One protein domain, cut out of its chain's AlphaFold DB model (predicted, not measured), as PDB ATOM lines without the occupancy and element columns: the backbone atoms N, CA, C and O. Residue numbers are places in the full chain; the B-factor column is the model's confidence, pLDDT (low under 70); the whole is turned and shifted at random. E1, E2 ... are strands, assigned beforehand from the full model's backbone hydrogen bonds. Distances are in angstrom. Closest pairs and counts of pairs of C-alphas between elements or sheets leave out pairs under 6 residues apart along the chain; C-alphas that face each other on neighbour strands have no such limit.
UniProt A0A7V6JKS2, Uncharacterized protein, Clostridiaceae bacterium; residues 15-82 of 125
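What this domain is: This is residues 15 to 82 of the 125 residues of an uncharacterized protein of Clostridiaceae bacterium (UniProt A0A7V6JKS2). This domain has little regular structure: two small strand hairpins, E1 with E2 and E3 with E4, stand apart, joined by a long looping stretch, residues 26 to 69. The printed part has 68 residues, with no named helix and strands E1, E2, E3, E4 in chain order, in two antiparallel two-stranded sheets. The class is all strand, though named elements hold only 12 residues. The whole is compact and rounded, radius of gyration of the C-alphas 11.9 A, spanning 29 by 26 by 22 A.

How they stand to each other: E1, residues 15 to 17, and E2, residues 23 to 25, form an antiparallel hairpin at 153 degrees; N 16 and O 24 are 2.8 A apart, within hydrogen-bond range. E3, residues 70 to 72, and E4, residues 79 to 81, form another at 154 degrees; N 71 and O 80 are 2.9 A apart, within hydrogen-bond range. E2 and E3 are apart.

Where its parts are: E1 (6.4 A) begins at C-alpha 15 (-31.277, 55.005, -22.569). E2 measures 6.8 A and E3 6.9 A. E4 (7.2 A) ends at C-alpha 81 (-32.316, 35.660, -18.402).

The domain as a whole: The farthest C-alphas, Pro 30 and Asn 50, are 33.4 A apart. The printed part has no cut. E2 to E3 is a long link. No printed residue is under 70 in pLDDT.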
ATOM      1  N   THR A  15     -32.698  54.894 -22.211       95.25
ATOM      2  CA  THR A  15     -31.277  55.005 -22.569       95.25
ATOM      3  C   THR A  15     -30.412  54.246 -21.563       95.25
ATOM      4  O   THR A  15     -30.242  54.658 -20.409       95.25
ATOM      5  N   PHE A  16     -29.802  53.153 -22.011       93.62
ATOM      6  CA  PHE A  16     -28.791  52.418 -21.264       93.62
ATOM      7  C   PHE A  16     -27.390  52.946 -21.590       93.62
ATOM      8  O   PHE A  16     -26.983  52.975 -22.748       93.62
ATOM      9  N   ILE A  17     -26.641  53.347 -20.560       92.25
ATOM     10  CA  ILE A  17     -25.245  53.785 -20.697       92.25
ATOM     11  C   ILE A  17     -24.337  52.631 -20.288       92.25
ATOM     12  O   ILE A  17     -24.312  52.275 -19.103       92.25
ATOM     13  N   LYS A  18     -23.609  52.072 -21.257       89.50
ATOM     14  CA  LYS A  18     -22.661  50.961 -21.090       89.50
ATOM     15  C   LYS A  18     -21.431  51.366 -20.254       89.50
ATOM     16  O   LYS A  18     -21.192  52.561 -20.066       89.50
ATOM     17  N   PRO A  19     -20.624  50.399 -19.772       87.69
ATOM     18  CA  PRO A  19     -19.389  50.687 -19.036       87.69
ATOM     19  C   PRO A  19     -18.368  51.543 -19.796       87.69
ATOM     20  O   PRO A  19     -17.622  52.299 -19.184       87.69
ATOM     21  N   ASP A  20     -18.352  51.455 -21.126       89.25
ATOM     22  CA  ASP A  20     -17.480  52.253 -21.996       89.25
ATOM     23  C   ASP A  20     -18.024  53.668 -22.289       89.25
ATOM     24  O   ASP A  20     -17.399  54.430 -23.022       89.25
ATOM     25  N   GLY A  21     -19.176  54.031 -21.714       90.31
ATOM     26  CA  GLY A  21     -19.848  55.312 -21.932       90.31
ATOM     27  C   GLY A  21     -20.777  55.347 -23.147       90.31
ATOM     28  O   GLY A  21     -21.430  56.364 -23.366       90.31
ATOM     29  N   THR A  22     -20.888  54.260 -23.917       92.69
ATOM     30  CA  THR A  22     -21.804  54.189 -25.062       92.69
ATOM     31  C   THR A  22     -23.255  54.248 -24.593       92.69
ATOM     32  O   THR A  22     -23.685  53.448 -23.761       92.69
ATOM     33  N   GLU A  23     -24.031  55.159 -25.174       95.25
ATOM     34  CA  GLU A  23     -25.468  55.269 -24.941       95.25
ATOM     35  C   GLU A  23     -26.251  54.453 -25.972       95.25
ATOM     36  O   GLU A  23     -26.035  54.567 -27.180       95.25
ATOM     37  N   VAL A  24     -27.184  53.634 -25.497       95.38
ATOM     38  CA  VAL A  24     -28.057  52.807 -26.327       95.38
ATOM     39  C   VAL A  24     -29.499  53.030 -25.914       95.38
ATOM     40  O   VAL A  24     -29.861  52.774 -24.771       95.38
ATOM     41  N   VAL A  25     -30.336  53.453 -26.860       97.12
ATOM     42  CA  VAL A  25     -31.792  53.442 -26.675       97.12
ATOM     43  C   VAL A  25     -32.279  52.006 -26.839       97.12
ATOM     44  O   VAL A  25     -32.136  51.416 -27.917       97.12
ATOM     45  N   LEU A  26     -32.807  51.437 -25.761       97.31
ATOM     46  CA  LEU A  26     -33.247  50.052 -25.717       97.31
ATOM     47  C   LEU A  26     -34.477  49.840 -26.596       97.31
ATOM     48  O   LEU A  26     -35.392  50.663 -26.626       97.31
ATOM     49  N   LYS A  27     -34.485  48.717 -27.307       97.88
ATOM     50  CA  LYS A  27     -35.576  48.280 -28.177       97.88
ATOM     51  C   LYS A  27     -35.903  46.827 -27.907       97.88
ATOM     52  O   LYS A  27     -35.027  46.057 -27.512       97.88
ATOM     53  N   VAL A  28     -37.147  46.452 -28.161       97.75
ATOM     54  CA  VAL A  28     -37.513  45.038 -28.214       97.75
ATOM     55  C   VAL A  28     -37.029  44.463 -29.544       97.75
ATOM     56  O   VAL A  28     -37.351  44.980 -30.616       97.75
ATOM     57  N   GLY A  29     -36.205  43.420 -29.478       96.19
ATOM     58  CA  GLY A  29     -35.694  42.739 -30.659       96.19
ATOM     59  C   GLY A  29     -36.699  41.763 -31.281       96.19
ATOM     60  O   GLY A  29     -37.808  41.578 -30.772       96.19
ATOM     61  N   PRO A  30     -36.327  41.118 -32.400       96.12
ATOM     62  CA  PRO A  30     -37.216  40.231 -33.152       96.12
ATOM     63  C   PRO A  30     -37.762  39.032 -32.362       96.12
ATOM     64  O   PRO A  30     -38.806  38.497 -32.729       96.12
ATOM     65  N   SER A  31     -37.091  38.610 -31.287       96.44
ATOM     66  CA  SER A  31     -37.550  37.531 -30.400       96.44
ATOM     67  C   SER A  31     -38.499  38.018 -29.303       96.44
ATOM     68  O   SER A  31     -38.893  37.230 -28.446       96.44
ATOM     69  N   GLY A  32     -38.850  39.309 -29.284       96.44
ATOM     70  CA  GLY A  32     -39.640  39.908 -28.207       96.44
ATOM     71  C   GLY A  32     -38.832  40.204 -26.939       96.44
ATOM     72  O   GLY A  32     -39.426  40.467 -25.897       96.44
ATOM     73  N   VAL A  33     -37.497  40.170 -27.018       97.19
ATOM     74  CA  VAL A  33     -36.585  40.386 -25.885       97.19
ATOM     75  C   VAL A  33     -36.034  41.813 -25.918       97.19
ATOM     76  O   VAL A  33     -35.553  42.280 -26.952       97.19
ATOM     77  N   LEU A  34     -36.107  42.523 -24.792       97.00
ATOM     78  CA  LEU A  34     -35.558  43.874 -24.663       97.00
ATOM     79  C   LEU A  34     -34.029  43.835 -24.746       97.00
ATOM     80  O   LEU A  34     -33.392  43.071 -24.034       97.00
ATOM     81  N   GLY A  35     -33.421  44.690 -25.567       95.94
ATOM     82  CA  GLY A  35     -31.960  44.764 -25.655       95.94
ATOM     83  C   GLY A  35     -31.326  43.720 -26.573       95.94
ATOM     84  O   GLY A  35     -30.103  43.707 -26.712       95.94
ATOM     85  N   GLU A  36     -32.131  42.870 -27.211       97.00
ATOM     86  CA  GLU A  36     -31.636  41.814 -28.085       97.00
ATOM     87  C   GLU A  36     -30.841  42.370 -29.277       97.00
ATOM     88  O   GLU A  36     -31.324  43.199 -30.055       97.00
ATOM     89  N   GLY A  37     -29.608  41.889 -29.431       95.19
ATOM     90  CA  GLY A  37     -28.659  42.331 -30.451       95.19
ATOM     91  C   GLY A  37     -28.059  43.715 -30.193       95.19
ATOM     92  O   GLY A  37     -27.382  44.255 -31.070       95.19
ATOM     93  N   GLN A  38     -28.305  44.321 -29.027       95.31
ATOM     94  CA  GLN A  38     -27.788  45.648 -28.683       95.31
ATOM     95  C   GLN A  38     -26.501  45.589 -27.844       95.31
ATOM     96  O   GLN A  38     -25.885  46.636 -27.594       95.31
ATOM     97  N   GLY A  39     -26.056  44.395 -27.428       94.69
ATOM     98  CA  GLY A  39     -24.841  44.232 -26.624       94.69
ATOM     99  C   GLY A  39     -24.953  44.916 -25.262       94.69
ATOM    100  O   GLY A  39     -24.025  45.616 -24.849       94.69
ATOM    101  N   CYS A  40     -26.127  44.827 -24.634       94.69
ATOM    102  CA  CYS A  40     -26.425  45.425 -23.337       94.69
ATOM    103  C   CYS A  40     -26.733  44.325 -22.318       94.69
ATOM    104  O   CYS A  40     -27.534  43.439 -22.594       94.69
ATOM    105  N   ALA A  41     -26.147  44.423 -21.125       95.19
ATOM    106  CA  ALA A  41     -26.498  43.607 -19.967       95.19
ATOM    107  C   ALA A  41     -27.234  44.488 -18.944       95.19
ATOM    108  O   ALA A  41     -26.629  45.025 -18.013       95.19
ATOM    109  N   THR A  42     -28.529  44.720 -19.169       93.69
ATOM    110  CA  THR A  42     -29.324  45.719 -18.432       93.69
ATOM    111  C   THR A  42     -29.487  45.415 -16.949       93.69
ATOM    112  O   THR A  42     -29.667  46.350 -16.164       93.69
ATOM    113  N   GLU A  43     -29.375  44.148 -16.539       92.81
ATOM    114  CA  GLU A  43     -29.587  43.735 -15.148       92.81
ATOM    115  C   GLU A  43     -28.298  43.693 -14.321       92.81
ATOM    116  O   GLU A  43     -28.363  43.900 -13.109       92.81
ATOM    117  N   ILE A  44     -27.126  43.514 -14.945       92.81
ATOM    118  CA  ILE A  44     -25.845  43.457 -14.220       92.81
ATOM    119  C   ILE A  44     -25.624  44.722 -13.403       92.81
ATOM    120  O   ILE A  44     -25.762  45.843 -13.898       92.81
ATOM    121  N   GLY A  45     -25.260  44.546 -12.136       91.00
ATOM    122  CA  GLY A  45     -25.002  45.654 -11.225       91.00
ATOM    123  C   GLY A  45     -26.262  46.339 -10.696       91.00
ATOM    124  O   GLY A  45     -26.137  47.276  -9.912       91.00
ATOM    125  N   ARG A  46     -27.472  45.901 -11.079       93.25
ATOM    126  CA  ARG A  46     -28.714  46.315 -10.409       93.25
ATOM    127  C   ARG A  46     -28.852  45.542  -9.098       93.25
ATOM    128  O   ARG A  46     -28.484  44.376  -9.014       93.25
ATOM    129  N   ALA A  47     -29.391  46.173  -8.066       91.31
ATOM    130  CA  ALA A  47     -29.586  45.550  -6.769       91.31
ATOM    131  C   ALA A  47     -30.817  44.628  -6.757       91.31
ATOM    132  O   ALA A  47     -31.908  44.982  -7.216       91.31
ATOM    133  N   HIS A  48     -30.657  43.454  -6.156       84.81
ATOM    134  CA  HIS A  48     -31.749  42.667  -5.600       84.81
ATOM    135  C   HIS A  48     -32.430  43.424  -4.445       84.81
ATOM    136  O   HIS A  48     -31.817  44.299  -3.827       84.81
ATOM    137  N   PRO A  49     -33.655  43.032  -4.044       83.62
ATOM    138  CA  PRO A  49     -34.326  43.610  -2.874       83.62
ATOM    139  C   PRO A  49     -33.520  43.517  -1.566       83.62
ATOM    140  O   PRO A  49     -33.728  44.308  -0.654       83.62
ATOM    141  N   ASN A  50     -32.589  42.561  -1.466       84.19
ATOM    142  CA  ASN A  50     -31.696  42.392  -0.316       84.19
ATOM    143  C   ASN A  50     -30.426  43.273  -0.372       84.19
ATOM    144  O   ASN A  50     -29.567  43.145   0.498       84.19
ATOM    145  N   GLY A  51     -30.284  44.126  -1.391       85.94
ATOM    146  CA  GLY A  51     -29.152  45.036  -1.577       85.94
ATOM    147  C   GLY A  51     -27.916  44.430  -2.247       85.94
ATOM    148  O   GLY A  51     -26.988  45.175  -2.550       85.94
ATOM    149  N   LYS A  52     -27.878  43.116  -2.510       90.31
ATOM    150  CA  LYS A  52     -26.806  42.510  -3.317       90.31
ATOM    151  C   LYS A  52     -26.965  42.893  -4.782       90.31
ATOM    152  O   LYS A  52     -28.089  42.967  -5.267       90.31
ATOM    153  N   LEU A  53     -25.856  43.116  -5.474       92.69
ATOM    154  CA  LEU A  53     -25.868  43.401  -6.907       92.69
ATOM    155  C   LEU A  53     -26.008  42.099  -7.694       92.69
ATOM    156  O   LEU A  53     -25.469  41.086  -7.269       92.69
ATOM    157  N   ILE A  54     -26.733  42.150  -8.808       92.88
ATOM    158  CA  ILE A  54     -26.868  41.035  -9.747       92.88
ATOM    159  C   ILE A  54     -25.545  40.850 -10.492       92.88
ATOM    160  O   ILE A  54     -25.052  41.789 -11.134       92.88
ATOM    161  N   GLU A  55     -25.014  39.635 -10.436       93.81
ATOM    162  CA  GLU A  55     -23.824  39.185 -11.155       93.81
ATOM    163  C   GLU A  55     -24.167  38.143 -12.240       93.81
ATOM    164  O   GLU A  55     -25.292  37.653 -12.347       93.81
ATOM    165  N   ASP A  56     -23.192  37.821 -13.092       95.31
ATOM    166  CA  ASP A  56     -23.331  36.778 -14.116       95.31
ATOM    167  C   ASP A  56     -23.522  35.400 -13.458       95.31
ATOM    168  O   ASP A  56     -22.693  34.954 -12.664       95.31
ATOM    169  N   GLY A  57     -24.626  34.731 -13.791       94.06
ATOM    170  CA  GLY A  57     -25.055  33.462 -13.208       94.06
ATOM    171  C   GLY A  57     -26.007  33.587 -12.014       94.06
ATOM    172  O   GLY A  57     -26.547  32.565 -11.581       94.06
ATOM    173  N   ASP A  58     -26.262  34.795 -11.499       93.62
ATOM    174  CA  ASP A  58     -27.156  34.975 -10.354       93.62
ATOM    175  C   ASP A  58     -28.611  34.660 -10.699       93.62
ATOM    176  O   ASP A  58     -29.132  35.012 -11.761       93.62
ATOM    177  N   LEU A  59     -29.293  34.015  -9.753       92.12
ATOM    178  CA  LEU A  59     -30.705  33.681  -9.882       92.12
ATOM    179  C   LEU A  59     -31.576  34.899  -9.591       92.12
ATOM    180  O   LEU A  59     -31.488  35.516  -8.526       92.12
ATOM    181  N   CYS A  60     -32.492  35.198 -10.507       87.50
ATOM    182  CA  CYS A  60     -33.427  36.290 -10.316       87.50
ATOM    183  C   CYS A  60     -34.379  36.029  -9.144       87.50
ATOM    184  O   CYS A  60     -34.938  34.940  -8.991       87.50
ATOM    185  N   SER A  61     -34.639  37.082  -8.373       84.12
ATOM    186  CA  SER A  61     -35.630  37.109  -7.294       84.12
ATOM    187  C   SER A  61     -36.916  37.855  -7.673       84.12
ATOM    188  O   SER A  61     -37.730  38.131  -6.797       84.12
ATOM    189  N   HIS A  62     -37.062  38.276  -8.931       83.00
ATOM    190  CA  HIS A  62     -38.227  39.013  -9.420       83.00
ATOM    191  C   HIS A  62     -39.230  38.056 -10.066       83.00
ATOM    192  O   HIS A  62     -38.814  37.181 -10.821       83.00
ATOM    193  N   ASP A  63     -40.528  38.237  -9.817       83.81
ATOM    194  CA  ASP A  63     -41.576  37.268 -10.176       83.81
ATOM    195  C   ASP A  63     -41.551  36.852 -11.655       83.81
ATOM    196  O   ASP A  63     -41.628  35.661 -11.963       83.81
ATOM    197  N   SER A  64     -41.356  37.805 -12.572       83.94
ATOM    198  CA  SER A  64     -41.303  37.550 -14.022       83.94
ATOM    199  C   SER A  64     -40.171  36.604 -14.444       83.94
ATOM    200  O   SER A  64     -40.288  35.902 -15.449       83.94
ATOM    201  N   PHE A  65     -39.087  36.551 -13.666       86.69
ATOM    202  CA  PHE A  65     -37.881  35.781 -13.972       86.69
ATOM    203  C   PHE A  65     -37.462  34.847 -12.832       86.69
ATOM    204  O   PHE A  65     -36.336  34.359 -12.818       86.69
ATOM    205  N   LEU A  66     -38.354  34.576 -11.877       90.88
ATOM    206  CA  LEU A  66     -38.013  33.926 -10.616       90.88
ATOM    207  C   LEU A  66     -37.246  32.612 -10.826       90.88
ATOM    208  O   LEU A  66     -37.714  31.704 -11.517       90.88
ATOM    209  N   GLY A  67     -36.064  32.518 -10.213       91.50
ATOM    210  CA  GLY A  67     -35.204  31.334 -10.272       91.50
ATOM    211  C   GLY A  67     -34.469  31.132 -11.600       91.50
ATOM    212  O   GLY A  67     -33.822  30.103 -11.775       91.50
ATOM    213  N   GLN A  68     -34.550  32.080 -12.533       95.12
ATOM    214  CA  GLN A  68     -33.777  32.044 -13.772       95.12
ATOM    215  C   GLN A  68     -32.415  32.711 -13.566       95.12
ATOM    216  O   GLN A  68     -32.379  33.819 -13.025       95.12
ATOM    217  N   PRO A  69     -31.308  32.085 -14.004       96.19
ATOM    218  CA  PRO A  69     -30.015  32.747 -14.016       96.19
ATOM    219  C   PRO A  69     -30.006  33.873 -15.052       96.19
ATOM    220  O   PRO A  69     -30.565  33.719 -16.145       96.19
ATOM    221  N   TYR A  70     -29.364  34.986 -14.705       96.44
ATOM    222  CA  TYR A  70     -29.002  36.035 -15.652       96.44
ATOM    223  C   TYR A  70     -27.616  35.741 -16.222       96.44
ATOM    224  O   TYR A  70     -26.660  35.639 -15.462       96.44
ATOM    225  N   LEU A  71     -27.501  35.574 -17.538       97.50
ATOM    226  CA  LEU A  71     -26.258  35.156 -18.188       97.50
ATOM    227  C   LEU A  71     -25.760  36.228 -19.144       97.50
ATOM    228  O   LEU A  71     -26.549  36.753 -19.935       97.50
ATOM    229  N   VAL A  72     -24.456  36.505 -19.106       96.94
ATOM    230  CA  VAL A  72     -23.808  37.502 -19.966       96.94
ATOM    231  C   VAL A  72     -22.885  36.840 -20.981       96.94
ATOM    232  O   VAL A  72     -21.932  36.137 -20.641       96.94
ATOM    233  N   ASP A  73     -23.106  37.133 -22.258       96.56
ATOM    234  CA  ASP A  73     -22.180  36.756 -23.312       96.56
ATOM    235  C   ASP A  73     -20.953  37.664 -23.305       96.56
ATOM    236  O   ASP A  73     -20.996  38.829 -23.699       96.56
ATOM    237  N   LYS A  74     -19.810  37.095 -22.932       93.12
ATOM    238  CA  LYS A  74     -18.528  37.811 -22.891       93.12
ATOM    239  C   LYS A  74     -18.075  38.321 -24.261       93.12
ATOM    240  O   LYS A  74     -17.271  39.246 -24.308       93.12
ATOM    241  N   LYS A  75     -18.553  37.724 -25.363       93.00
ATOM    242  CA  LYS A  75     -18.192  38.156 -26.725       93.00
ATOM    243  C   LYS A  75     -18.881  39.464 -27.112       93.00
ATOM    244  O   LYS A  75     -18.263  40.297 -27.766       93.00
ATOM    245  N   THR A  76     -20.148  39.630 -26.740       93.75
ATOM    246  CA  THR A  76     -20.989  40.758 -27.183       93.75
ATOM    247  C   THR A  76     -21.294  41.769 -26.078       93.75
ATOM    248  O   THR A  76     -21.698  42.892 -26.379       93.75
ATOM    249  N   GLY A  77     -21.106  41.398 -24.808       93.69
ATOM    250  CA  GLY A  77     -21.547  42.181 -23.650       93.69
ATOM    251  C   GLY A  77     -23.062  42.145 -23.430       93.69
ATOM    252  O   GLY A  77     -23.581  42.905 -22.615       93.69
ATOM    253  N   GLU A  78     -23.777  41.296 -24.169       95.88
ATOM    254  CA  GLU A  78     -25.220  41.143 -24.062       95.88
ATOM    255  C   GLU A  78     -25.587  40.225 -22.900       95.88
ATOM    256  O   GLU A  78     -24.950  39.190 -22.708       95.88
ATOM    257  N   GLY A  79     -26.594  40.607 -22.117       96.75
ATOM    258  CA  GLY A  79     -27.034  39.834 -20.965       96.75
ATOM    259  C   GLY A  79     -28.544  39.707 -20.922       96.75
ATOM    260  O   GLY A  79     -29.243  40.709 -21.055       96.75
ATOM    261  N   HIS A  80     -29.021  38.492 -20.671       97.25
ATOM    262  CA  HIS A  80     -30.443  38.159 -20.585       97.25
ATOM    263  C   HIS A  80     -30.682  37.036 -19.576       97.25
ATOM    264  O   HIS A  80     -29.755  36.302 -19.207       97.25
ATOM    265  N   TYR A  81     -31.930  36.853 -19.153       96.81
ATOM    266  CA  TYR A  81     -32.316  35.660 -18.402       96.81
ATOM    267  C   TYR A  81     -32.395  34.431 -19.317       96.81
ATOM    268  O   TYR A  81     -32.635  34.534 -20.519       96.81
ATOM    269  N   ILE A  82     -32.228  33.226 -18.759       96.00
ATOM    270  CA  ILE A  82     -32.131  31.992 -19.566       96.00
ATOM    271  C   ILE A  82     -33.305  31.766 -20.539       96.00
ATOM    272  O   ILE A  82     -33.091  31.291 -21.653       96.00
TER     273      ILE A  82